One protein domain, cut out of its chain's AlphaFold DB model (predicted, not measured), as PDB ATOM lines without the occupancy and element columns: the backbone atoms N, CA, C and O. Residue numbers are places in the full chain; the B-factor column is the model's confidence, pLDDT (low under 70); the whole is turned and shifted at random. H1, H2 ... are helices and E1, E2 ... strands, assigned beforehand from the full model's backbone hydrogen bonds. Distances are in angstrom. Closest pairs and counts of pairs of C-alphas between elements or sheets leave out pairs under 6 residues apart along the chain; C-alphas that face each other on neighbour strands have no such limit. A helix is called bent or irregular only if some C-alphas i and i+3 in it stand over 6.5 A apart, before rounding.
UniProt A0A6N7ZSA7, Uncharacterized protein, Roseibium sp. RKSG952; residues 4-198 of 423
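What this domain is: This is residues 4 to 198 of the 423 residues of an uncharacterized protein of Roseibium sp. RKSG952 (UniProt A0A6N7ZSA7). A strongly twisted sheet of four strands, E1, E4, E3 and E2, has H6 and H5 over one face, and H5 also packs on a small second sheet, E5, E6 and E7, joining the two. Short helices H2, H3 and H4 lie beside H6, H1 grazes the edge at E1, and residues 168 to 173 of a long final stretch stick out. The printed part has 195 residues, under half in named elements, in the order H1 E1 H2 H3 H4 H5 E2 E3 E4 H6 E5 E6 E7; the class is mixed, helices and strands. Both sheets, E1 E4 E3 E2 and E5 E6 E7, are antiparallel. The whole is compact, with a radius of gyration of the C-alphas of 16.7 A and spans of 48 by 43 by 32 A.

Where its parts are: The larger sheet has E1 at residues 17 to 19, E4 at 103 to 108, 15.4 A long, E3 at 87 to 91, 13.1 A, and E2 at 76 to 81, 16.6 A. H6, residues 120 to 136, is 24.4 A long, and H5, 50 to 61, is 15.8 A. H1 is residues 4 to 14, 15.3 A, beginning at C-alpha 4 (114.536, 283.061, 315.340). H2 is residues 25 to 30, H3 38 to 42 and H4 44 to 47; H4 is only just irregular, with C-alphas 44 and 47 6.7 A apart. E5 is residues 141 to 143, E6 146 to 149 and E7 152 to 154, ending at C-alpha 154 (138.225, 300.474, 297.697).

How they stand to each other: E2, E3 and E4 form a meander, each strand the antiparallel neighbour of the one before, as do E5, E6 and E7. N 80 and O 89 are 2.9 A apart in hairpin E2 and E3, N 104 and O 90 2.8 A in hairpin E3 and E4, and N 107 and O 18 2.8 A between E1 and E4. H5 and H6 lie on the same face, making two layers, helices on one face of a sheet. H6 lies over E4 and E3 at a height of 9.6 A, and the closest C-alphas of H6 and E3 are Leu 126 and Leu 87, 6.7 A. H5 lies over E2 at 9.0 A. H5 on the sheet E5 E6 E7 also makes two layers, across the strands at 8.6 A; the closest C-alphas of H5 and E6 are Tyr 56 and Asn 149, 6.0 A. N 141 and O 148 are 2.8 A apart in hairpin E5 and E6, and N 154 and O 147 2.8 A in hairpin E6 and E7. H3 touches H6 with residues 127 to 134 of H6 alone, closest at the C-alphas of Val 39 and Glu 131, 6.1 A. H5 and H6 are apart. In H1, H2, H5 and H6 every O i to N i+4 pair is within hydrogen-bond range; H3 has 0 of 1, with 1 of 2 O i to N i+3 pairs, and H4 is too short for an O i to N i+4 pair.

The domain as a whole: The C-alphas of His 71 and Gly 171 are the two farthest apart, 50.0 A. The printed part has no cut. The links H5 to E2, E3 to E4 and E4 to H6 are long, and residues 155 to 198 hold no named element. The mean pLDDT of the printed part is 71.3, with 77 residues under 70, among them residues 4 to 16, 65 to 76 and 156 to 198.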
ATOM      1  N   THR A   4     114.658 284.347 314.654       42.97
ATOM      2  CA  THR A   4     114.536 283.061 315.340       42.97
ATOM      3  C   THR A   4     113.105 282.544 315.399       42.97
ATOM      4  O   THR A   4     112.943 281.334 315.373       42.97
ATOM      5  N   GLU A   5     112.095 283.415 315.433       43.88
ATOM      6  CA  GLU A   5     110.671 283.052 315.361       43.88
ATOM      7  C   GLU A   5     110.227 282.760 313.927       43.88
ATOM      8  O   GLU A   5     109.526 281.791 313.716       43.88
ATOM      9  N   PHE A   6     110.687 283.504 312.919       47.75
ATOM     10  CA  PHE A   6     110.408 283.227 311.507       47.75
ATOM     11  C   PHE A   6     111.001 281.882 311.077       47.75
ATOM     12  O   PHE A   6     110.327 281.062 310.447       47.75
ATOM     13  N   ILE A   7     112.260 281.635 311.456       49.12
ATOM     14  CA  ILE A   7     112.894 280.340 311.239       49.12
ATOM     15  C   ILE A   7     112.178 279.297 312.095       49.12
ATOM     16  O   ILE A   7     111.732 278.315 311.521       49.12
ATOM     17  N   SER A   8     111.984 279.481 313.408       45.81
ATOM     18  CA  SER A   8     111.359 278.443 314.250       45.81
ATOM     19  C   SER A   8     109.920 278.124 313.854       45.81
ATOM     20  O   SER A   8     109.574 276.951 313.829       45.81
ATOM     21  N   GLU A   9     109.108 279.104 313.464       44.59
ATOM     22  CA  GLU A   9     107.732 278.927 313.002       44.59
ATOM     23  C   GLU A   9     107.718 278.114 311.705       44.59
ATOM     24  O   GLU A   9     107.052 277.083 311.631       44.59
ATOM     25  N   LYS A  10     108.557 278.451 310.718       47.84
ATOM     26  CA  LYS A  10     108.665 277.658 309.481       47.84
ATOM     27  C   LYS A  10     109.330 276.290 309.675       47.84
ATOM     28  O   LYS A  10     108.916 275.329 309.026       47.84
ATOM     29  N   THR A  11     110.308 276.174 310.577       47.97
ATOM     30  CA  THR A  11     110.938 274.886 310.924       47.97
ATOM     31  C   THR A  11     109.932 273.983 311.637       47.97
ATOM     32  O   THR A  11     109.858 272.801 311.326       47.97
ATOM     33  N   SER A  12     109.128 274.543 312.551       44.62
ATOM     34  CA  SER A  12     108.121 273.817 313.337       44.62
ATOM     35  C   SER A  12     106.936 273.344 312.504       44.62
ATOM     36  O   SER A  12     106.326 272.335 312.842       44.62
ATOM     37  N   ILE A  13     106.634 274.049 311.410       45.38
ATOM     38  CA  ILE A  13     105.507 273.712 310.547       45.38
ATOM     39  C   ILE A  13     105.915 272.686 309.482       45.38
ATOM     40  O   ILE A  13     105.090 271.830 309.196       45.38
ATOM     41  N   ASN A  14     107.142 272.713 308.921       52.12
ATOM     42  CA  ASN A  14     107.494 271.849 307.772       52.12
ATOM     43  C   ASN A  14     108.978 271.427 307.609       52.12
ATOM     44  O   ASN A  14     109.300 270.880 306.563       52.12
ATOM     45  N   ASN A  15     109.918 271.664 308.540       59.12
ATOM     46  CA  ASN A  15     111.356 271.321 308.347       59.12
ATOM     47  C   ASN A  15     111.998 271.829 307.027       59.12
ATOM     48  O   ASN A  15     113.055 271.357 306.616       59.12
ATOM     49  N   SER A  16     111.391 272.802 306.348       68.06
ATOM     50  CA  SER A  16     111.848 273.266 305.035       68.06
ATOM     51  C   SER A  16     112.979 274.293 305.116       68.06
ATOM     52  O   SER A  16     113.552 274.649 304.090       68.06
ATOM     53  N   LEU A  17     113.297 274.780 306.323       77.94
ATOM     54  CA  LEU A  17     114.278 275.832 306.581       77.94
ATOM     55  C   LEU A  17     115.037 275.555 307.879       77.94
ATOM     56  O   LEU A  17     114.414 275.473 308.935       77.94
ATOM     57  N   PHE A  18     116.365 275.463 307.842       84.19
ATOM     58  CA  PHE A  18     117.172 275.356 309.065       84.19
ATOM     59  C   PHE A  18     118.594 275.894 308.883       84.19
ATOM     60  O   PHE A  18     119.103 276.002 307.774       84.19
ATOM     61  N   ASP A  19     119.239 276.238 309.999       88.44
ATOM     62  CA  ASP A  19     120.640 276.671 310.036       88.44
ATOM     63  C   ASP A  19     121.546 275.511 309.611       88.44
ATOM     64  O   ASP A  19     121.507 274.454 310.252       88.44
ATOM     65  N   LEU A  20     122.353 275.711 308.563       90.62
ATOM     66  CA  LEU A  20     123.272 274.700 308.020       90.62
ATOM     67  C   LEU A  20     124.185 274.133 309.113       90.62
ATOM     68  O   LEU A  20     124.444 272.934 309.152       90.62
ATOM     69  N   ARG A  21     124.590 274.975 310.065       89.12
ATOM     70  CA  ARG A  21     125.440 274.595 311.203       89.12
ATOM     71  C   ARG A  21     124.762 273.613 312.156       89.12
ATOM     72  O   ARG A  21     125.432 272.900 312.878       89.12
ATOM     73  N   SER A  22     123.430 273.568 312.153       86.88
ATOM     74  CA  SER A  22     122.616 272.676 312.991       86.88
ATOM     75  C   SER A  22     122.097 271.437 312.251       86.88
ATOM     76  O   SER A  22     121.177 270.770 312.738       86.88
ATOM     77  N   ALA A  23     122.616 271.172 311.047       86.75
ATOM     78  CA  ALA A  23     122.154 270.081 310.198       86.75
ATOM     79  C   ALA A  23     122.654 268.713 310.691       86.75
ATOM     80  O   ALA A  23     121.880 267.773 310.849       86.75
ATOM     81  N   SER A  24     123.947 268.604 310.984       87.06
ATOM     82  CA  SER A  24     124.578 267.362 311.425       87.06
ATOM     83  C   SER A  24     125.848 267.658 312.236       87.06
ATOM     84  O   SER A  24     126.413 268.746 312.103       87.06
ATOM     85  N   PRO A  25     126.356 266.701 313.039       89.31
ATOM     86  CA  PRO A  25     127.660 266.843 313.696       89.31
ATOM     87  C   PRO A  25     128.807 267.077 312.701       89.31
ATOM     88  O   PRO A  25     129.805 267.726 313.010       89.31
ATOM     89  N   GLU A  26     128.666 266.561 311.479       90.31
ATOM     90  CA  GLU A  26     129.610 266.819 310.396       90.31
ATOM     91  C   GLU A  26     129.568 268.287 309.945       90.31
ATOM     92  O   GLU A  26     130.624 268.897 309.762       90.31
ATOM     93  N   ALA A  27     128.371 268.874 309.835       89.75
ATOM     94  CA  ALA A  27     128.197 270.288 309.513       89.75
ATOM     95  C   ALA A  27     128.777 271.204 310.600       89.75
ATOM     96  O   ALA A  27     129.436 272.187 310.263       89.75
ATOM     97  N   GLU A  28     128.628 270.852 311.881       89.00
ATOM     98  CA  GLU A  28     129.273 271.580 312.986       89.00
ATOM     99  C   GLU A  28     130.801 271.585 312.856       89.00
ATOM    100  O   GLU A  28     131.450 272.600 313.102       89.00
ATOM    101  N   ARG A  29     131.393 270.469 312.419       90.19
ATOM    102  CA  ARG A  29     132.842 270.359 312.205       90.19
ATOM    103  C   ARG A  29     133.318 271.177 311.003       90.19
ATOM    104  O   ARG A  29     134.364 271.819 311.081       90.19
ATOM    105  N   ILE A  30     132.592 271.130 309.884       89.31
ATOM    106  CA  ILE A  30     133.007 271.768 308.623       89.31
ATOM    107  C   ILE A  30     132.690 273.264 308.630       89.31
ATOM    108  O   ILE A  30     133.576 274.086 308.395       89.31
ATOM    109  N   VAL A  31     131.439 273.619 308.917       91.06
ATOM    110  CA  VAL A  31     130.931 274.995 308.834       91.06
ATOM    111  C   VAL A  31     131.122 275.736 310.154       91.06
ATOM    112  O   VAL A  31     131.377 276.937 310.158       91.06
ATOM    113  N   GLY A  32     131.074 275.022 311.276       89.88
ATOM    114  CA  GLY A  32     131.171 275.588 312.616       89.88
ATOM    115  C   GLY A  32     129.847 275.521 313.372       89.88
ATOM    116  O   GLY A  32     128.852 274.972 312.907       89.88
ATOM    117  N   THR A  33     129.827 276.114 314.556       86.38
ATOM    118  CA  THR A  33     128.648 276.232 315.415       86.38
ATOM    119  C   THR A  33     128.046 277.634 315.334       86.38
ATOM    120  O   THR A  33     128.606 278.570 314.765       86.38
ATOM    121  N   ARG A  34     126.904 277.833 315.996       73.06
ATOM    122  CA  ARG A  34     126.327 279.174 316.165       73.06
ATOM    123  C   ARG A  34     127.202 280.152 316.937       73.06
ATOM    124  O   ARG A  34     126.906 281.340 316.883       73.06
ATOM    125  N   LEU A  35     128.214 279.699 317.673       77.69
ATOM    126  CA  LEU A  35     129.131 280.567 318.420       77.69
ATOM    127  C   LEU A  35     130.469 280.754 317.699       77.69
ATOM    128  O   LEU A  35     131.140 281.758 317.913       77.69
ATOM    129  N   GLU A  36     130.833 279.811 316.836       84.56
ATOM    130  CA  GLU A  36     132.114 279.783 316.143       84.56
ATOM    131  C   GLU A  36     131.902 279.333 314.704       84.56
ATOM    132  O   GLU A  36     131.601 278.172 314.457       84.56
ATOM    133  N   ASP A  37     132.054 280.251 313.754       88.88
ATOM    134  CA  ASP A  37     131.821 279.974 312.340       88.88
ATOM    135  C   ASP A  37     133.155 279.803 311.606       88.88
ATOM    136  O   ASP A  37     133.905 280.764 311.420       88.88
ATOM    137  N   ASN A  38     133.470 278.568 311.213       91.19
ATOM    138  CA  ASN A  38     134.749 278.206 310.603       91.19
ATOM    139  C   ASN A  38     134.924 278.821 309.214       91.19
ATOM    140  O   ASN A  38     136.054 279.121 308.827       91.19
ATOM    141  N   VAL A  39     133.832 279.015 308.472       89.38
ATOM    142  CA  VAL A  39     133.861 279.582 307.119       89.38
ATOM    143  C   VAL A  39     134.030 281.098 307.199       89.38
ATOM    144  O   VAL A  39     134.964 281.647 306.614       89.38
ATOM    145  N   LEU A  40     133.216 281.778 308.011       89.19
ATOM    146  CA  LEU A  40     133.352 283.212 308.271       89.19
ATOM    147  C   LEU A  40     134.735 283.551 308.830       89.19
ATOM    148  O   LEU A  40     135.341 284.526 308.390       89.19
ATOM    149  N   ASN A  41     135.255 282.737 309.753       88.81
ATOM    150  CA  ASN A  41     136.558 282.963 310.378       88.81
ATOM    151  C   ASN A  41     137.737 282.924 309.395       88.81
ATOM    152  O   ASN A  41     138.784 283.496 309.704       88.81
ATOM    153  N   ARG A  42     137.583 282.255 308.247       84.00
ATOM    154  CA  ARG A  42     138.578 282.214 307.160       84.00
ATOM    155  C   ARG A  42     138.405 283.357 306.163       84.00
ATOM    156  O   ARG A  42     139.311 283.625 305.380       84.00
ATOM    157  N   SER A  43     137.261 284.033 306.194       82.94
ATOM    158  CA  SER A  43     136.969 285.159 305.317       82.94
ATOM    159  C   SER A  43     137.478 286.490 305.896       82.94
ATOM    160  O   SER A  43     137.502 286.673 307.120       82.94
ATOM    161  N   PRO A  44     137.780 287.485 305.041       82.19
ATOM    162  CA  PRO A  44     138.068 288.852 305.483       82.19
ATOM    163  C   PRO A  44     136.928 289.508 306.283       82.19
ATOM    164  O   PRO A  44     137.166 290.427 307.065       82.19
ATOM    165  N   LEU A  45     135.688 289.025 306.129       85.81
ATOM    166  CA  LEU A  45     134.501 289.580 306.786       85.81
ATOM    167  C   LEU A  45     134.432 289.308 308.290       85.81
ATOM    168  O   LEU A  45     133.605 289.918 308.961       85.81
ATOM    169  N   LYS A  46     135.290 288.446 308.850       85.88
ATOM    170  CA  LYS A  46     135.330 288.188 310.301       85.88
ATOM    171  C   LYS A  46     135.425 289.480 311.125       85.88
ATOM    172  O   LYS A  46     134.855 289.560 312.209       85.88
ATOM    173  N   ASN A  47     136.135 290.477 310.601       81.31
ATOM    174  CA  ASN A  47     136.413 291.739 311.285       81.31
ATOM    175  C   ASN A  47     135.649 292.925 310.678       81.31
ATOM    176  O   ASN A  47     136.071 294.065 310.857       81.31
ATOM    177  N   VAL A  48     134.574 292.679 309.919       86.12
ATOM    178  CA  VAL A  48     133.869 293.766 309.232       86.12
ATOM    179  C   VAL A  48     133.239 294.748 310.224       86.12
ATOM    180  O   VAL A  48     132.707 294.360 311.263       86.12
ATOM    181  N   GLU A  49     133.296 296.045 309.927       85.88
ATOM    182  CA  GLU A  49     132.608 297.035 310.749       85.88
ATOM    183  C   GLU A  49     131.099 296.979 310.480       85.88
ATOM    184  O   GLU A  49     130.649 296.982 309.333       85.88
ATOM    185  N   THR A  50     130.289 296.962 311.539       84.38
ATOM    186  CA  THR A  50     128.824 296.894 311.434       84.38
ATOM    187  C   THR A  50     128.239 298.025 310.589       84.38
ATOM    188  O   THR A  50     127.319 297.788 309.809       84.38
ATOM    189  N   SER A  51     128.765 299.245 310.732       84.31
ATOM    190  CA  SER A  51     128.318 300.425 309.981       84.31
ATOM    191  C   SER A  51     128.577 300.261 308.477       84.31
ATOM    192  O   SER A  51     127.695 300.549 307.661       84.31
ATOM    193  N   MET A  52     129.743 299.719 308.115       86.81
ATOM    194  CA  MET A  52     130.138 299.439 306.738       86.81
ATOM    195  C   MET A  52     129.307 298.314 306.144       86.81
ATOM    196  O   MET A  52     128.741 298.486 305.065       86.81
ATOM    197  N   LEU A  53     129.133 297.211 306.876       87.69
ATOM    198  CA  LEU A  53     128.279 296.110 306.442       87.69
ATOM    199  C   LEU A  53     126.840 296.590 306.224       87.69
ATOM    200  O   LEU A  53     126.262 296.316 305.179       87.69
ATOM    201  N   PHE A  54     126.267 297.354 307.158       86.56
ATOM    202  CA  PHE A  54     124.921 297.913 307.003       86.56
ATOM    203  C   PHE A  54     124.818 298.816 305.770       86.56
ATOM    204  O   PHE A  54     123.912 298.649 304.954       86.56
ATOM    205  N   THR A  55     125.753 299.757 305.613       85.69
ATOM    206  CA  THR A  55     125.760 300.716 304.498       85.69
ATOM    207  C   THR A  55     125.883 299.995 303.161       85.69
ATOM    208  O   THR A  55     125.137 300.284 302.223       85.69
ATOM    209  N   TYR A  56     126.776 299.010 303.091       87.38
ATOM    210  CA  TYR A  56     126.973 298.167 301.923       87.38
ATOM    211  C   TYR A  56     125.723 297.365 301.577       87.38
ATOM    212  O   TYR A  56     125.245 297.437 300.444       87.38
ATOM    213  N   MET A  57     125.151 296.655 302.553       86.19
ATOM    214  CA  MET A  57     123.950 295.852 302.337       86.19
ATOM    215  C   MET A  57     122.778 296.724 301.888       86.19
ATOM    216  O   MET A  57     122.109 296.392 300.912       86.19
ATOM    217  N   HIS A  58     122.587 297.884 302.517       83.19
ATOM    218  CA  HIS A  58     121.546 298.830 302.132       83.19
ATOM    219  C   HIS A  58     121.744 299.362 300.709       83.19
ATOM    220  O   HIS A  58     120.799 299.472 299.928       83.19
ATOM    221  N   ARG A  59     122.983 299.697 300.339       80.75
ATOM    222  CA  ARG A  59     123.283 300.235 299.011       80.75
ATOM    223  C   ARG A  59     123.143 299.180 297.918       80.75
ATOM    224  O   ARG A  59     122.665 299.509 296.835       80.75
ATOM    225  N   ARG A  60     123.573 297.948 298.191       80.00
ATOM    226  CA  ARG A  60     123.579 296.851 297.221       80.00
ATOM    227  C   ARG A  60     122.219 296.185 297.067       80.00
ATOM    228  O   ARG A  60     121.822 295.868 295.951       80.00
ATOM    229  N   PHE A  61     121.520 295.966 298.177       78.06
ATOM    230  CA  PHE A  61     120.310 295.145 298.237       78.06
ATOM    231  C   PHE A  61     119.051 295.931 298.619       78.06
ATOM    232  O   PHE A  61     117.963 295.362 298.622       78.06
ATOM    233  N   GLY A  62     119.173 297.229 298.901       76.31
ATOM    234  CA  GLY A  62     118.055 298.076 299.306       76.31
ATOM    235  C   GLY A  62     117.689 297.908 300.780       76.31
ATOM    236  O   GLY A  62     118.511 297.527 301.611       76.31
ATOM    237  N   LEU A  63     116.438 298.215 301.122       74.81
ATOM    238  CA  LEU A  63     115.945 298.115 302.497       74.81
ATOM    239  C   LEU A  63     116.013 296.671 303.018       74.81
ATOM    240  O   LEU A  63     115.849 295.717 302.259       74.81
ATOM    241  N   GLY A  64     116.225 296.524 304.328       71.75
ATOM    242  CA  GLY A  64     116.202 295.221 304.987       71.75
ATOM    243  C   GLY A  64     114.884 294.489 304.753       71.75
ATOM    244  O   GLY A  64     113.804 295.067 304.871       71.75
ATOM    245  N   ASN A  65     114.989 293.203 304.440       68.06
ATOM    246  CA  ASN A  65     113.884 292.297 304.148       68.06
ATOM    247  C   ASN A  65     113.711 291.226 305.243       68.06
ATOM    248  O   ASN A  65     112.955 290.281 305.054       68.06
ATOM    249  N   VAL A  66     114.408 291.319 306.378       69.25
ATOM    250  CA  VAL A  66     114.178 290.424 307.518       69.25
ATOM    251  C   VAL A  66     114.183 291.199 308.831       69.25
ATOM    252  O   VAL A  66     114.989 292.105 309.037       69.25
ATOM    253  N   SER A  67     113.256 290.835 309.719       61.97
ATOM    254  CA  SER A  67     113.091 291.434 311.044       61.97
ATOM    255  C   SER A  67     114.184 290.947 311.990       61.97
ATOM    256  O   SER A  67     114.316 289.749 312.243       61.97
ATOM    257  N   THR A  68     114.935 291.874 312.576       64.25
ATOM    258  CA  THR A  68     115.853 291.569 313.683       64.25
ATOM    259  C   THR A  68     115.108 291.598 315.029       64.25
ATOM    260  O   THR A  68     113.890 291.776 315.052       64.25
ATOM    261  N   ASP A  69     115.791 291.289 316.135       58.41
ATOM    262  CA  ASP A  69     115.207 291.309 317.486       58.41
ATOM    263  C   ASP A  69     114.825 292.743 317.902       58.41
ATOM    264  O   ASP A  69     115.663 293.645 317.861       58.41
ATOM    265  N   ASP A  70     113.577 292.923 318.349       47.06
ATOM    266  CA  ASP A  70     112.919 294.208 318.642       47.06
ATOM    267  C   ASP A  70     113.610 295.040 319.745       47.06
ATOM    268  O   ASP A  70     113.279 296.209 319.950       47.06
ATOM    269  N   HIS A  71     114.552 294.454 320.490       49.34
ATOM    270  CA  HIS A  71     115.146 295.079 321.673       49.34
ATOM    271  C   HIS A  71     116.638 295.391 321.580       49.34
ATOM    272  O   HIS A  71     117.166 295.954 322.542       49.34
ATOM    273  N   LYS A  72     117.341 295.027 320.494       49.62
ATOM    274  CA  LYS A  72     118.813 295.103 320.511       49.62
ATOM    275  C   LYS A  72     119.527 295.864 319.417       49.62
ATOM    276  O   LYS A  72     120.630 296.278 319.716       49.62
ATOM    277  N   ASP A  73     118.964 296.150 318.254       49.84
ATOM    278  CA  ASP A  73     119.701 296.899 317.229       49.84
ATOM    279  C   ASP A  73     118.697 297.659 316.333       49.84
ATOM    280  O   ASP A  73     117.568 297.207 316.154       49.84
ATOM    281  N   LEU A  74     119.093 298.782 315.717       50.38
ATOM    282  CA  LEU A  74     118.404 299.420 314.568       50.38
ATOM    283  C   LEU A  74     118.436 298.501 313.313       50.38
ATOM    284  O   LEU A  74     118.712 298.941 312.197       50.38
ATOM    285  N   GLY A  75     118.278 297.192 313.507       58.25
ATOM    286  CA  GLY A  75     118.787 296.150 312.634       58.25
ATOM    287  C   GLY A  75     117.857 295.885 311.461       58.25
ATOM    288  O   GLY A  75     116.845 295.196 311.578       58.25
ATOM    289  N   ALA A  76     118.237 296.384 310.295       69.75
ATOM    290  CA  ALA A  76     117.805 295.792 309.042       69.75
ATOM    291  C   ALA A  76     118.516 294.435 308.872       69.75
ATOM    292  O   ALA A  76     119.733 294.349 309.040       69.75
ATOM    293  N   GLY A  77     117.767 293.373 308.574       79.19
ATOM    294  CA  GLY A  77     118.315 292.091 308.131       79.19
ATOM    295  C   GLY A  77     118.129 291.909 306.629       79.19
ATOM    296  O   GLY A  77     117.134 292.379 306.078       79.19
ATOM    297  N   TRP A  78     119.057 291.210 305.979       84.00
ATOM    298  CA  TRP A  78     118.975 290.864 304.560       84.00
ATOM    299  C   TRP A  78     119.087 289.358 304.353       84.00
ATOM    300  O   TRP A  78     120.116 288.769 304.654       84.00
ATOM    301  N   ALA A  79     118.059 288.737 303.792       81.88
ATOM    302  CA  ALA A  79     118.155 287.432 303.162       81.88
ATOM    303  C   ALA A  79     118.617 287.620 301.713       81.88
ATOM    304  O   ALA A  79     117.962 288.339 300.944       81.88
ATOM    305  N   ILE A  80     119.735 286.987 301.361       82.50
ATOM    306  CA  ILE A  80     120.322 287.013 300.020       82.50
ATOM    307  C   ILE A  80     120.523 285.600 299.471       82.50
ATOM    308  O   ILE A  80     120.665 284.628 300.220       82.50
ATOM    309  N   THR A  81     120.475 285.484 298.144       78.56
ATOM    310  CA  THR A  81     120.680 284.211 297.443       78.56
ATOM    311  C   THR A  81     122.145 283.801 297.531       78.56
ATOM    312  O   THR A  81     123.029 284.636 297.717       78.56
ATOM    313  N   THR A  82     122.410 282.504 297.384       78.19
ATOM    314  CA  THR A  82     123.768 281.984 297.189       78.19
ATOM    315  C   THR A  82     123.851 281.262 295.839       78.19
ATOM    316  O   THR A  82     122.812 281.009 295.218       78.19
ATOM    317  N   PRO A  83     125.053 280.884 295.365       72.06
ATOM    318  CA  PRO A  83     125.190 280.081 294.149       72.06
ATOM    319  C   PRO A  83     124.419 278.752 294.205       72.06
ATOM    320  O   PRO A  83     123.982 278.243 293.170       72.06
ATOM    321  N   HIS A  84     124.191 278.212 295.407       79.44
ATOM    322  CA  HIS A  84     123.467 276.965 295.608       79.44
ATOM    323  C   HIS A  84     121.979 277.214 295.908       79.44
ATOM    324  O   HIS A  84     121.622 277.951 296.822       79.44
ATOM    325  N   GLN A  85     121.085 276.553 295.165       75.00
ATOM    326  CA  GLN A  85     119.632 276.803 295.223       75.00
ATOM    327  C   GLN A  85     118.977 276.422 296.565       75.00
ATOM    328  O   GLN A  85     117.960 276.994 296.952       75.00
ATOM    329  N   ASN A  86     119.574 275.465 297.281       83.62
ATOM    330  CA  ASN A  86     119.141 275.045 298.615       83.62
ATOM    331  C   ASN A  86     119.822 275.829 299.743       83.62
ATOM    332  O   ASN A  86     119.801 275.376 300.883       83.62
ATOM    333  N   LEU A  87     120.474 276.956 299.451       84.56
ATOM    334  CA  LEU A  87     121.169 277.745 300.459       84.56
ATOM    335  C   LEU A  87     120.893 279.235 300.272       84.56
ATOM    336  O   LEU A  87     121.088 279.803 299.195       84.56
ATOM    337  N   ALA A  88     120.487 279.874 301.358       85.75
ATOM    338  CA  ALA A  88     120.393 281.317 301.481       85.75
ATOM    339  C   ALA A  88     121.329 281.802 302.589       85.75
ATOM    340  O   ALA A  88     121.660 281.057 303.513       85.75
ATOM    341  N   LEU A  89     121.726 283.067 302.516       87.94
ATOM    342  CA  LEU A  89     122.495 283.717 303.567       87.94
ATOM    343  C   LEU A  89     121.652 284.831 304.183       87.94
ATOM    344  O   LEU A  89     121.233 285.753 303.485       87.94
ATOM    345  N   LEU A  90     121.405 284.758 305.490       87.31
ATOM    346  CA  LEU A  90     120.915 285.904 306.248       87.31
ATOM    347  C   LEU A  90     122.097 286.722 306.754       87.31
ATOM    348  O   LEU A  90     122.970 286.209 307.449       87.31
ATOM    349  N   VAL A  91     122.087 288.007 306.434       88.25
ATOM    350  CA  VAL A  91     123.057 288.990 306.892       88.25
ATOM    351  C   VAL A  91     122.357 289.946 307.840       88.25
ATOM    352  O   VAL A  91     121.413 290.641 307.463       88.25
ATOM    353  N   THR A  92     122.815 289.989 309.082       85.50
ATOM    354  CA  THR A  92     122.263 290.858 310.124       85.50
ATOM    355  C   THR A  92     123.403 291.594 310.816       85.50
ATOM    356  O   THR A  92     124.029 291.041 311.732       85.50
ATOM    357  N   PRO A  93     123.715 292.830 310.389       83.56
ATOM    358  CA  PRO A  93     124.665 293.672 311.104       83.56
ATOM    359  C   PRO A  93     124.216 293.836 312.564       83.56
ATOM    360  O   PRO A  93     123.039 294.078 312.818       83.56
ATOM    361  N   SER A  94     125.140 293.694 313.521       74.62
ATOM    362  CA  SER A  94     124.857 293.883 314.954       74.62
ATOM    363  C   SER A  94     125.796 294.917 315.556       74.62
ATOM    364  O   SER A  94     127.000 294.877 315.295       74.62
ATOM    365  N   PHE A  95     125.293 295.820 316.402       69.31
ATOM    366  CA  PHE A  95     126.141 296.815 317.073       69.31
ATOM    367  C   PHE A  95     127.107 296.176 318.078       69.31
ATOM    368  O   PHE A  95     128.109 296.781 318.448       69.31
ATOM    369  N   SER A  96     126.860 294.925 318.476       67.81
ATOM    370  CA  SER A  96     127.752 294.154 319.348       67.81
ATOM    371  C   SER A  96     128.973 293.545 318.635       67.81
ATOM    372  O   SER A  96     129.642 292.680 319.208       67.81
ATOM    373  N   GLY A  97     129.249 293.994 317.406       64.62
ATOM    374  CA  GLY A  97     130.286 293.480 316.518       64.62
ATOM    375  C   GLY A  97     129.810 292.304 315.667       64.62
ATOM    376  O   GLY A  97     128.761 291.704 315.922       64.62
ATOM    377  N   VAL A  98     130.599 291.970 314.647       68.25
ATOM    378  CA  VAL A  98     130.349 290.809 313.789       68.25
ATOM    379  C   VAL A  98     130.515 289.539 314.595       68.25
ATOM    380  O   VAL A  98     131.548 289.293 315.218       68.25
ATOM    381  N   LYS A  99     129.472 288.721 314.573       71.69
ATOM    382  CA  LYS A  99     129.458 287.401 315.194       71.69
ATOM    383  C   LYS A  99     129.065 286.372 314.148       71.69
ATOM    384  O   LYS A  99     128.534 286.707 313.094       71.69
ATOM    385  N   SER A 100     129.234 285.104 314.482       63.16
ATOM    386  CA  SER A 100     128.621 283.973 313.774       63.16
ATOM    387  C   SER A 100     127.114 284.161 313.518       63.16
ATOM    388  O   SER A 100     126.573 283.624 312.557       63.16
ATOM    389  N   SER A 101     126.408 284.948 314.334       70.44
ATOM    390  CA  SER A 101     125.002 285.296 314.105       70.44
ATOM    391  C   SER A 101     124.781 286.382 313.047       70.44
ATOM    392  O   SER A 101     123.662 286.518 312.574       70.44
ATOM    393  N   SER A 102     125.809 287.157 312.685       83.31
ATOM    394  CA  SER A 102     125.726 288.211 311.665       83.31
ATOM    395  C   SER A 102     125.659 287.660 310.246       83.31
ATOM    396  O   SER A 102     125.171 288.354 309.359       83.31
ATOM    397  N   PHE A 103     126.119 286.425 310.051       89.25
ATOM    398  CA  PHE A 103     126.074 285.694 308.793       89.25
ATOM    399  C   PHE A 103     125.523 284.301 309.076       89.25
ATOM    400  O   PHE A 103     126.190 283.455 309.665       89.25
ATOM    401  N   LEU A 104     124.270 284.079 308.710       88.31
ATOM    402  CA  LEU A 104     123.531 282.874 309.040       88.31
ATOM    403  C   LEU A 104     123.204 282.095 307.752       88.31
ATOM    404  O   LEU A 104     122.288 282.493 307.029       88.31
ATOM    405  N   PRO A 105     123.940 281.006 307.450       90.56
ATOM    406  CA  PRO A 105     123.640 280.137 306.318       90.56
ATOM    407  C   PRO A 105     122.400 279.288 306.618       90.56
ATOM    408  O   PRO A 105     122.386 278.492 307.560       90.56
ATOM    409  N   ILE A 106     121.354 279.451 305.813       87.62
ATOM    410  CA  ILE A 106     120.091 278.724 305.947       87.62
ATOM    411  C   ILE A 106     119.910 277.777 304.774       87.62
ATOM    412  O   ILE A 106     119.880 278.204 303.620       87.62
ATOM    413  N   VAL A 107     119.732 276.497 305.087       88.12
ATOM    414  CA  VAL A 107     119.285 275.489 304.129       88.12
ATOM    415  C   VAL A 107     117.826 275.756 303.787       88.12
ATOM    416  O   VAL A 107     117.009 275.961 304.685       88.12
ATOM    417  N   VAL A 108     117.510 275.757 302.493       80.81
ATOM    418  CA  VAL A 108     116.177 276.033 301.949       80.81
ATOM    419  C   VAL A 108     115.696 274.858 301.104       80.81
ATOM    420  O   VAL A 108     116.385 274.422 300.182       80.81
ATOM    421  N   GLY A 109     114.496 274.363 301.399       72.00
ATOM    422  CA  GLY A 109     113.799 273.335 300.629       72.00
ATOM    423  C   GLY A 109     112.381 273.752 300.251       72.00
ATOM    424  O   GLY A 109     111.737 274.518 300.966       72.00
ATOM    425  N   ASP A 110     111.891 273.226 299.127       61.84
ATOM    426  CA  ASP A 110     110.465 273.315 298.766       61.84
ATOM    427  C   ASP A 110     109.619 272.302 299.550       61.84
ATOM    428  O   ASP A 110     108.425 272.505 299.771       61.84
ATOM    429  N   GLU A 111     110.264 271.216 299.974       67.25
ATOM    430  CA  GLU A 111     109.726 270.144 300.800       67.25
ATOM    431  C   GLU A 111     110.543 270.044 302.098       67.25
ATOM    432  O   GLU A 111     111.652 270.593 302.168       67.25
ATOM    433  N   PRO A 112     110.015 269.378 303.140       72.56
ATOM    434  CA  PRO A 112     110.777 269.077 304.345       72.56
ATOM    435  C   PRO A 112     112.109 268.395 304.000       72.56
ATOM    436  O   PRO A 112     112.119 267.327 303.393       72.56
ATOM    437  N   ILE A 113     113.234 268.998 304.395       75.75
ATOM    438  CA  ILE A 113     114.557 268.387 304.226       75.75
ATOM    439  C   ILE A 113     114.938 267.727 305.551       75.75
ATOM    440  O   ILE A 113     114.983 268.381 306.596       75.75
ATOM    441  N   GLU A 114     115.233 266.429 305.516       82.19
ATOM    442  CA  GLU A 114     115.799 265.746 306.675       82.19
ATOM    443  C   GLU A 114     117.207 266.270 306.953       82.19
ATOM    444  O   GLU A 114     118.088 266.225 306.102       82.19
ATOM    445  N   ARG A 115     117.465 266.750 308.171       84.75
ATOM    446  CA  ARG A 115     118.766 267.350 308.509       84.75
ATOM    447  C   ARG A 115     119.943 266.387 308.317       84.75
ATOM    448  O   ARG A 115     121.010 266.801 307.876       84.75
ATOM    449  N   SER A 116     119.718 265.099 308.583       81.81
ATOM    450  CA  SER A 116     120.678 264.013 308.359       81.81
ATOM    451  C   SER A 116     121.056 263.816 306.890       81.81
ATOM    452  O   SER A 116     122.120 263.263 306.623       81.81
ATOM    453  N   SER A 117     120.238 264.277 305.937       85.19
ATOM    454  CA  SER A 117     120.571 264.204 304.511       85.19
ATOM    455  C   SER A 117     121.637 265.227 304.102       85.19
ATOM    456  O   SER A 117     122.202 265.121 303.017       85.19
ATOM    457  N   VAL A 118     121.938 266.213 304.955       88.56
ATOM    458  CA  VAL A 118     123.006 267.195 304.738       88.56
ATOM    459  C   VAL A 118     124.329 266.637 305.274       88.56
ATOM    460  O   VAL A 118     124.728 266.889 306.415       88.56
ATOM    461  N   SER A 119     124.994 265.833 304.446       90.56
ATOM    462  CA  SER A 119     126.271 265.174 304.757       90.56
ATOM    463  C   SER A 119     127.141 264.998 303.508       90.56
ATOM    464  O   SER A 119     126.669 265.194 302.382       90.56
ATOM    465  N   GLY A 120     128.416 264.650 303.709       91.69
ATOM    466  CA  GLY A 120     129.361 264.335 302.632       91.69
ATOM    467  C   GLY A 120     129.452 265.420 301.550       91.69
ATOM    468  O   GLY A 120     129.500 266.610 301.855       91.69
ATOM    469  N   ALA A 121     129.432 265.006 300.277       89.81
ATOM    470  CA  ALA A 121     129.592 265.906 299.130       89.81
ATOM    471  C   ALA A 121     128.558 267.047 299.102       89.81
ATOM    472  O   ALA A 121     128.902 268.186 298.806       89.81
ATOM    473  N   PHE A 122     127.305 266.775 299.480       90.12
ATOM    474  CA  PHE A 122     126.270 267.808 299.495       90.12
ATOM    475  C   PHE A 122     126.545 268.884 300.555       90.12
ATOM    476  O   PHE A 122     126.362 270.076 300.317       90.12
ATOM    477  N   LEU A 123     127.038 268.486 301.730       92.56
ATOM    478  CA  LEU A 123     127.460 269.432 302.762       92.56
ATOM    479  C   LEU A 123     128.670 270.265 302.308       92.56
ATOM    480  O   LEU A 123     128.705 271.469 302.563       92.56
ATOM    481  N   GLU A 124     129.634 269.655 301.618       88.88
ATOM    482  CA  GLU A 124     130.789 270.363 301.048       88.88
ATOM    483  C   GLU A 124     130.362 271.396 299.993       88.88
ATOM    484  O   GLU A 124     130.826 272.539 300.024       88.88
ATOM    485  N   GLU A 125     129.413 271.047 299.120       85.75
ATOM    486  CA  GLU A 125     128.826 271.966 298.135       85.75
ATOM    487  C   GLU A 125     128.157 273.176 298.803       85.75
ATOM    488  O   GLU A 125     128.384 274.321 298.394       85.75
ATOM    489  N   LEU A 126     127.364 272.944 299.855       88.38
ATOM    490  CA  LEU A 126     126.707 274.007 300.619       88.38
ATOM    491  C   LEU A 126     127.722 274.880 301.368       88.38
ATOM    492  O   LEU A 126     127.602 276.105 301.354       88.38
ATOM    493  N   ALA A 127     128.745 274.285 301.983       89.31
ATOM    494  CA  ALA A 127     129.805 275.031 302.661       89.31
ATOM    495  C   ALA A 127     130.580 275.926 301.677       89.31
ATOM    496  O   ALA A 127     130.774 277.114 301.945       89.31
ATOM    497  N   GLY A 128     130.935 275.405 300.500       83.56
ATOM    498  CA  GLY A 128     131.583 276.188 299.445       83.56
ATOM    499  C   GLY A 128     130.669 277.261 298.842       83.56
ATOM    500  O   GLY A 128     131.125 278.324 298.421       83.56
ATOM    501  N   ALA A 129     129.355 277.032 298.790       82.38
ATOM    502  CA  ALA A 129     128.393 278.061 298.392       82.38
ATOM    503  C   ALA A 129     128.259 279.176 299.440       82.38
ATOM    504  O   ALA A 129     128.166 280.345 299.062       82.38
ATOM    505  N   TYR A 130     128.306 278.837 300.731       90.25
ATOM    506  CA  TYR A 130     128.335 279.817 301.816       90.25
ATOM    507  C   TYR A 130     129.593 280.691 301.744       90.25
ATOM    508  O   TYR A 130     129.488 281.917 301.755       90.25
ATOM    509  N   GLU A 131     130.768 280.081 301.581       87.06
ATOM    510  CA  GLU A 131     132.033 280.804 301.416       87.06
ATOM    511  C   GLU A 131     131.987 281.765 300.222       87.06
ATOM    512  O   GLU A 131     132.299 282.949 300.354       87.06
ATOM    513  N   ARG A 132     131.506 281.295 299.065       80.25
ATOM    514  CA  ARG A 132     131.344 282.137 297.872       80.25
ATOM    515  C   ARG A 132     130.368 283.290 298.093       80.25
ATOM    516  O   ARG A 132     130.623 284.382 297.598       80.25
ATOM    517  N   ALA A 133     129.287 283.082 298.844       83.94
ATOM    518  CA  ALA A 133     128.347 284.147 299.188       83.94
ATOM    519  C   ALA A 133     128.971 285.198 300.123       83.94
ATOM    520  O   ALA A 133     128.692 286.384 299.977       83.94
ATOM    521  N   LEU A 134     129.850 284.796 301.047       87.12
ATOM    522  CA  LEU A 134     130.626 285.735 301.863       87.12
ATOM    523  C   LEU A 134     131.603 286.541 301.002       87.12
ATOM    524  O   LEU A 134     131.638 287.766 301.087       87.12
ATOM    525  N   LEU A 135     132.358 285.880 300.124       82.75
ATOM    526  CA  LEU A 135     133.274 286.560 299.202       82.75
ATOM    527  C   LEU A 135     132.535 287.502 298.245       82.75
ATOM    528  O   LEU A 135     133.050 288.564 297.902       82.75
ATOM    529  N   ASP A 136     131.305 287.165 297.861       80.00
ATOM    530  CA  ASP A 136     130.468 288.026 297.036       80.00
ATOM    531  C   ASP A 136     130.203 289.388 297.698       80.00
ATOM    532  O   ASP A 136     130.133 290.394 296.995       80.00
ATOM    533  N   LEU A 137     130.134 289.475 299.031       85.50
ATOM    534  CA  LEU A 137     129.968 290.748 299.754       85.50
ATOM    535  C   LEU A 137     131.210 291.653 299.703       85.50
ATOM    536  O   LEU A 137     131.145 292.821 300.089       85.50
ATOM    537  N   LEU A 138     132.337 291.149 299.201       83.06
ATOM    538  CA  LEU A 138     133.528 291.951 298.928       83.06
ATOM    539  C   LEU A 138     133.457 292.654 297.570       83.06
ATOM    540  O   LEU A 138     134.319 293.478 297.272       83.06
ATOM    541  N   ARG A 139     132.434 292.388 296.747       77.31
ATOM    542  CA  ARG A 139     132.281 293.074 295.460       77.31
ATOM    543  C   ARG A 139     132.008 294.564 295.652       77.31
ATOM    544  O   ARG A 139     131.194 294.924 296.505       77.31
ATOM    545  N   PRO A 140     132.623 295.434 294.842       75.75
ATOM    546  CA  PRO A 140     132.439 296.872 294.956       75.75
ATOM    547  C   PRO A 140     131.017 297.296 294.574       75.75
ATOM    548  O   PRO A 140     130.418 296.790 293.623       75.75
ATOM    549  N   VAL A 141     130.515 298.312 295.260       74.00
ATOM    550  CA  VAL A 141     129.343 299.092 294.874       74.00
ATOM    551  C   VAL A 141     129.771 300.545 294.718       74.00
ATOM    552  O   VAL A 141     130.625 301.040 295.447       74.00
ATOM    553  N   CYS A 142     129.190 301.225 293.732       69.06
ATOM    554  CA  CYS A 142     129.520 302.608 293.420       69.06
ATOM    555  C   CYS A 142     128.560 303.584 294.120       69.06
ATOM    556  O   CYS A 142     127.324 303.481 294.025       69.06
ATOM    557  N   GLN A 143     129.132 304.572 294.799       67.94
ATOM    558  CA  GLN A 143     128.420 305.732 295.317       67.94
ATOM    559  C   GLN A 143     129.089 307.003 294.804       67.94
ATOM    560  O   GLN A 143     130.134 307.411 295.300       67.94
ATOM    561  N   ARG A 144     128.429 307.643 293.827       71.44
ATOM    562  CA  ARG A 144     128.976 308.772 293.059       71.44
ATOM    563  C   ARG A 144     130.292 308.368 292.393       71.44
ATOM    564  O   ARG A 144     130.230 307.606 291.435       71.44
ATOM    565  N   ASP A 145     131.417 308.798 292.954       73.06
ATOM    566  CA  ASP A 145     132.758 308.607 292.399       73.06
ATOM    567  C   ASP A 145     133.621 307.653 293.247       73.06
ATOM    568  O   ASP A 145     134.774 307.418 292.920       73.06
ATOM    569  N   HIS A 146     133.066 307.070 294.319       72.38
ATOM    570  CA  HIS A 146     133.787 306.147 295.200       72.38
ATOM    571  C   HIS A 146     133.250 304.720 295.071       72.38
ATOM    572  O   HIS A 146     132.032 304.491 294.996       72.38
ATOM    573  N   TYR A 147     134.165 303.752 295.081       78.94
ATOM    574  CA  TYR A 147     133.852 302.333 295.195       78.94
ATOM    575  C   TYR A 147     134.055 301.883 296.635       78.94
ATOM    576  O   TYR A 147     135.028 302.251 297.280       78.94
ATOM    577  N   PHE A 148     133.135 301.075 297.146       81.94
ATOM    578  CA  PHE A 148     133.261 300.488 298.476       81.94
ATOM    579  C   PHE A 148     132.625 299.098 298.510       81.94
ATOM    580  O   PHE A 148     131.742 298.793 297.705       81.94
ATOM    581  N   ASN A 149     133.064 298.242 299.424       85.31
ATOM    582  CA  ASN A 149     132.437 296.953 299.707       85.31
ATOM    583  C   ASN A 149     132.058 296.832 301.187       85.31
ATOM    584  O   ASN A 149     132.053 297.820 301.922       85.31
ATOM    585  N   ALA A 150     131.738 295.614 301.630       85.75
ATOM    586  CA  ALA A 150     131.445 295.356 303.030       85.75
ATOM    587  C   ALA A 150     132.586 295.782 303.976       85.75
ATOM    588  O   ALA A 150     132.286 296.198 305.087       85.75
ATOM    589  N   LEU A 151     133.859 295.726 303.561       86.69
ATOM    590  CA  LEU A 151     135.017 296.075 304.397       86.69
ATOM    591  C   LEU A 151     135.341 297.570 304.446       86.69
ATOM    592  O   LEU A 151     136.055 297.981 305.356       86.69
ATOM    593  N   GLY A 152     134.874 298.376 303.492       84.44
ATOM    594  CA  GLY A 152     135.324 299.762 303.396       84.44
ATOM    595  C   GLY A 152     135.371 300.308 301.979       84.44
ATOM    596  O   GLY A 152     134.929 299.668 301.024       84.44
ATOM    597  N   GLU A 153     135.929 301.509 301.871       84.69
ATOM    598  CA  GLU A 153     136.330 302.116 300.604       84.69
ATOM    599  C   GLU A 153     137.385 301.253 299.895       84.69
ATOM    600  O   GLU A 153     138.213 300.602 300.534       84.69
ATOM    601  N   ILE A 154     137.315 301.216 298.566       79.12
ATOM    602  CA  ILE A 154     138.225 300.474 297.697       79.12
ATOM    603  C   ILE A 154     138.913 301.480 296.783       79.12
ATOM    604  O   ILE A 154     138.236 302.213 296.057       79.12
ATOM    605  N   ASP A 155     140.244 301.463 296.775       72.69
ATOM    606  CA  ASP A 155     141.029 302.259 295.836       72.69
ATOM    607  C   ASP A 155     140.777 301.812 294.388       72.69
ATOM    608  O   ASP A 155     140.636 300.620 294.085       72.69
ATOM    609  N   GLU A 156     140.745 302.771 293.462       60.19
ATOM    610  CA  GLU A 156     140.545 302.484 292.043       60.19
ATOM    611  C   GLU A 156     141.606 301.503 291.512       60.19
ATOM    612  O   GLU A 156     142.810 301.717 291.643       60.19
ATOM    613  N   GLY A 157     141.150 300.414 290.884       56.41
ATOM    614  CA  GLY A 157     142.024 299.404 290.278       56.41
ATOM    615  C   GLY A 157     142.425 298.244 291.194       56.41
ATOM    616  O   GLY A 157     143.044 297.298 290.711       56.41
ATOM    617  N   ILE A 158     142.038 298.251 292.474       61.72
ATOM    618  CA  ILE A 158     142.228 297.100 293.366       61.72
ATOM    619  C   ILE A 158     141.001 296.185 293.282       61.72
ATOM    620  O   ILE A 158     139.881 296.604 293.574       61.72
ATOM    621  N   ASN A 159     141.200 294.917 292.899       59.75
ATOM    622  CA  ASN A 159     140.160 293.899 293.027       59.75
ATOM    623  C   ASN A 159     140.201 293.308 294.448       59.75
ATOM    624  O   ASN A 159     141.157 292.609 294.779       59.75
ATOM    625  N   PRO A 160     139.190 293.565 295.298       62.09
ATOM    626  CA  PRO A 160     139.165 293.041 296.661       62.09
ATOM    627  C   PRO A 160     138.829 291.543 296.732       62.09
ATOM    628  O   PRO A 160     138.877 290.959 297.814       62.09
ATOM    629  N   VAL A 161     138.445 290.917 295.614       60.88
ATOM    630  CA  VAL A 161     138.142 289.485 295.551       60.88
ATOM    631  C   VAL A 161     139.447 288.718 295.251       60.88
ATOM    632  O   VAL A 161     140.103 289.037 294.258       60.88
ATOM    633  N   PRO A 162     139.859 287.728 296.072       56.34
ATOM    634  CA  PRO A 162     141.121 287.002 295.881       56.34
ATOM    635  C   PRO A 162     141.260 286.355 294.489       56.34
ATOM    636  O   PRO A 162     140.288 285.810 293.973       56.34
ATOM    637  N   GLU A 163     142.469 286.338 293.910       47.53
ATOM    638  CA  GLU A 163     142.753 285.842 292.541       47.53
ATOM    639  C   GLU A 163     142.221 284.424 292.247       47.53
ATOM    640  O   GLU A 163     141.777 284.143 291.137       47.53
ATOM    641  N   TRP A 164     142.179 283.537 293.247       45.59
ATOM    642  CA  TRP A 164     141.688 282.158 293.107       45.59
ATOM    643  C   TRP A 164     140.158 282.033 292.991       45.59
ATOM    644  O   TRP A 164     139.650 280.959 292.686       45.59
ATOM    645  N   SER A 165     139.411 283.115 293.210       46.94
ATOM    646  CA  SER A 165     137.950 283.159 293.026       46.94
ATOM    647  C   SER A 165     137.516 283.508 291.594       46.94
ATOM    648  O   SER A 165     136.323 283.471 291.292       46.94
ATOM    649  N   VAL A 166     138.476 283.858 290.728       48.88
ATOM    650  CA  VAL A 166     138.269 284.258 289.323       48.88
ATOM    651  C   VAL A 166     138.572 283.101 288.362       48.88
ATOM    652  O   VAL A 166     138.520 283.275 287.149       48.88
ATOM    653  N   VAL A 167     138.876 281.902 288.873       39.00
ATOM    654  CA  VAL A 167     139.069 280.723 288.021       39.00
ATOM    655  C   VAL A 167     137.699 280.255 287.538       39.00
ATOM    656  O   VAL A 167     136.985 279.537 288.234       39.00
ATOM    657  N   SER A 168     137.311 280.725 286.359       41.81
ATOM    658  CA  SER A 168     136.273 280.094 285.563       41.81
ATOM    659  C   SER A 168     136.838 278.802 284.948       41.81
ATOM    660  O   SER A 168     138.030 278.725 284.632       41.81
ATOM    661  N   ASP A 169     136.003 277.767 284.809       43.97
ATOM    662  CA  ASP A 169     136.398 276.434 284.304       43.97
ATOM    663  C   ASP A 169     136.972 276.457 282.867       43.97
ATOM    664  O   ASP A 169     137.527 275.471 282.385       43.97
ATOM    665  N   ASP A 170     136.867 277.589 282.177       40.66
ATOM    666  CA  ASP A 170     137.304 277.847 280.808       40.66
ATOM    667  C   ASP A 170     138.638 278.616 280.696       40.66
ATOM    668  O   ASP A 170     139.074 278.925 279.588       40.66
ATOM    669  N   GLY A 171     139.346 278.874 281.802       37.09
ATOM    670  CA  GLY A 171     140.765 279.267 281.779       37.09
ATOM    671  C   GLY A 171     141.089 280.631 281.146       37.09
ATOM    672  O   GLY A 171     142.265 280.947 280.952       37.09
ATOM    673  N   ASN A 172     140.086 281.459 280.849       35.31
ATOM    674  CA  ASN A 172     140.290 282.791 280.283       35.31
ATOM    675  C   ASN A 172     140.441 283.850 281.386       35.31
ATOM    676  O   ASN A 172     139.481 284.362 281.953       35.31
ATOM    677  N   LEU A 173     141.697 284.219 281.636       37.72
ATOM    678  CA  LEU A 173     142.179 285.254 282.561       37.72
ATOM    679  C   LEU A 173     141.859 286.707 282.120       37.72
ATOM    680  O   LEU A 173     142.644 287.621 282.363       37.72
ATOM    681  N   GLU A 174     140.715 286.967 281.477       36.31
ATOM    682  CA  GLU A 174     140.370 288.293 280.918       36.31
ATOM    683  C   GLU A 174     139.418 289.152 281.776       36.31
ATOM    684  O   GLU A 174     138.885 290.158 281.312       36.31
ATOM    685  N   ILE A 175     139.250 288.848 283.069       41.69
ATOM    686  CA  ILE A 175     138.461 289.687 284.004       41.69
ATOM    687  C   ILE A 175     139.361 290.388 285.040       41.69
ATOM    688  O   ILE A 175     138.975 290.621 286.181       41.69
ATOM    689  N   ALA A 176     140.589 290.749 284.664       35.16
ATOM    690  CA  ALA A 176     141.512 291.462 285.558       35.16
ATOM    691  C   ALA A 176     141.336 292.999 285.557       35.16
ATOM    692  O   ALA A 176     141.960 293.682 286.362       35.16
ATOM    693  N   GLY A 177     140.496 293.572 284.681       38.81
ATOM    694  CA  GLY A 177     140.433 295.035 284.485       38.81
ATOM    695  C   GLY A 177     139.095 295.721 284.770       38.81
ATOM    696  O   GLY A 177     139.031 296.947 284.815       38.81
ATOM    697  N   LYS A 178     138.003 294.972 284.940       40.78
ATOM    698  CA  LYS A 178     136.676 295.533 285.229       40.78
ATOM    699  C   LYS A 178     135.990 294.621 286.221       40.78
ATOM    700  O   LYS A 178     135.603 293.522 285.851       40.78
ATOM    701  N   LEU A 179     135.845 295.081 287.462       45.66
ATOM    702  CA  LEU A 179     135.049 294.414 288.491       45.66
ATOM    703  C   LEU A 179     133.637 294.221 287.923       45.66
ATOM    704  O   LEU A 179     132.927 295.221 287.761       45.66
ATOM    705  N   PRO A 180     133.224 292.997 287.542       46.12
ATOM    706  CA  PRO A 180     131.903 292.819 286.979       46.12
ATOM    707  C   PRO A 180     130.911 293.159 288.091       46.12
ATOM    708  O   PRO A 180     130.850 292.480 289.120       46.12
ATOM    709  N   ARG A 181     130.170 294.262 287.899       45.84
ATOM    710  CA  ARG A 181     129.092 294.706 288.802       45.84
ATOM    711  C   ARG A 181     128.043 293.602 288.995       45.84
ATOM    712  O   ARG A 181     127.358 293.595 290.013       45.84
ATOM    713  N   PHE A 182     127.969 292.673 288.041       47.34
ATOM    714  CA  PHE A 182     127.125 291.487 288.037       47.34
ATOM    715  C   PHE A 182     127.961 290.272 287.627       47.34
ATOM    716  O   PHE A 182     128.562 290.263 286.557       47.34
ATOM    717  N   HIS A 183     128.026 289.271 288.497       47.03
ATOM    718  CA  HIS A 183     128.610 287.957 288.236       47.03
ATOM    719  C   HIS A 183     127.531 286.906 288.520       47.03
ATOM    720  O   HIS A 183     126.719 287.139 289.417       47.03
ATOM    721  N   PRO A 184     127.519 285.739 287.852       42.50
ATOM    722  CA  PRO A 184     126.480 284.715 288.046       42.50
ATOM    723  C   PRO A 184     126.342 284.203 289.494       42.50
ATOM    724  O   PRO A 184     125.333 283.611 289.865       42.50
ATOM    725  N   THR A 185     127.357 284.439 290.333       48.97
ATOM    726  CA  THR A 185     127.362 284.110 291.769       48.97
ATOM    727  C   THR A 185     126.867 285.245 292.670       48.97
ATOM    728  O   THR A 185     126.933 285.100 293.890       48.97
ATOM    729  N   CYS A 186     126.465 286.389 292.111       56.28
ATOM    730  CA  CYS A 186     126.019 287.532 292.894       56.28
ATOM    731  C   CYS A 186     124.717 287.211 293.618       56.28
ATOM    732  O   CYS A 186     123.721 286.839 292.996       56.28
ATOM    733  N   GLY A 187     124.720 287.414 294.935       56.47
ATOM    734  CA  GLY A 187     123.489 287.405 295.706       56.47
ATOM    735  C   GLY A 187     122.538 288.492 295.198       56.47
ATOM    736  O   GLY A 187     122.974 289.529 294.692       56.47
ATOM    737  N   THR A 188     121.234 288.283 295.345       63.50
ATOM    738  CA  THR A 188     120.193 289.301 295.152       63.50
ATOM    739  C   THR A 188     119.372 289.445 296.431       63.50
ATOM    740  O   THR A 188     119.216 288.488 297.194       63.50
ATOM    741  N   GLY A 189     118.869 290.655 296.700       55.88
ATOM    742  CA  GLY A 189     117.994 290.907 297.846       55.88
ATOM    743  C   GLY A 189     116.631 290.241 297.646       55.88
ATOM    744  O   GLY A 189     116.013 290.400 296.594       55.88
ATOM    745  N   MET A 190     116.153 289.487 298.638       60.19
ATOM    746  CA  MET A 190     114.903 288.718 298.532       60.19
ATOM    747  C   MET A 190     113.650 289.489 298.980       60.19
ATOM    748  O   MET A 190     113.633 290.060 300.064       60.19
ATOM    749  N   PRO A 191     112.528 289.459 298.255       53.25
ATOM    750  CA  PRO A 191     111.265 289.962 298.794       53.25
ATOM    751  C   PRO A 191     110.736 289.067 299.936       53.25
ATOM    752  O   PRO A 191     110.755 287.837 299.834       53.25
ATOM    753  N   ILE A 192     110.222 289.677 301.013       45.25
ATOM    754  CA  ILE A 192     109.595 288.974 302.151       45.25
ATOM    755  C   ILE A 192     108.433 288.091 301.669       45.25
ATOM    756  O   ILE A 192     107.600 288.530 300.882       45.25
ATOM    757  N   GLY A 193     108.347 286.856 302.181       46.31
ATOM    758  CA  GLY A 193     107.221 285.937 301.943       46.31
ATOM    759  C   GLY A 193     107.433 284.896 300.836       46.31
ATOM    760  O   GLY A 193     106.633 283.970 300.720       46.31
ATOM    761  N   LEU A 194     108.524 284.991 300.070       52.44
ATOM    762  CA  LEU A 194     108.878 284.014 299.025       52.44
ATOM    763  C   LEU A 194     109.805 282.889 299.512       52.44
ATOM    764  O   LEU A 194     110.054 281.929 298.786       52.44
ATOM    765  N   PHE A 195     110.299 282.996 300.745       51.19
ATOM    766  CA  PHE A 195     111.265 282.076 301.334       51.19
ATOM    767  C   PHE A 195     110.649 280.700 301.636       51.19
ATOM    768  O   PHE A 195     109.651 280.616 302.360       51.19
ATOM    769  N   GLY A 196     111.226 279.631 301.066       46.91
ATOM    770  CA  GLY A 196     110.744 278.249 301.234       46.91
ATOM    771  C   GLY A 196     109.291 278.034 300.785       46.91
ATOM    772  O   GLY A 196     108.616 277.121 301.258       46.91
ATOM    773  N   GLY A 197     108.761 278.936 299.952       51.91
ATOM    774  CA  GLY A 197     107.423 278.844 299.378       51.91
ATOM    775  C   GLY A 197     107.463 278.264 297.967       51.91
ATOM    776  O   GLY A 197     108.491 278.288 297.308       51.91
ATOM    777  N   ARG A 198     106.313 277.833 297.436       54.94
ATOM    778  CA  ARG A 198     106.203 277.237 296.082       54.94
ATOM    779  C   ARG A 198     106.732 278.114 294.931       54.94
ATOM    780  O   ARG A 198     106.900 277.628 293.821       54.94
TER     781      ARG A 198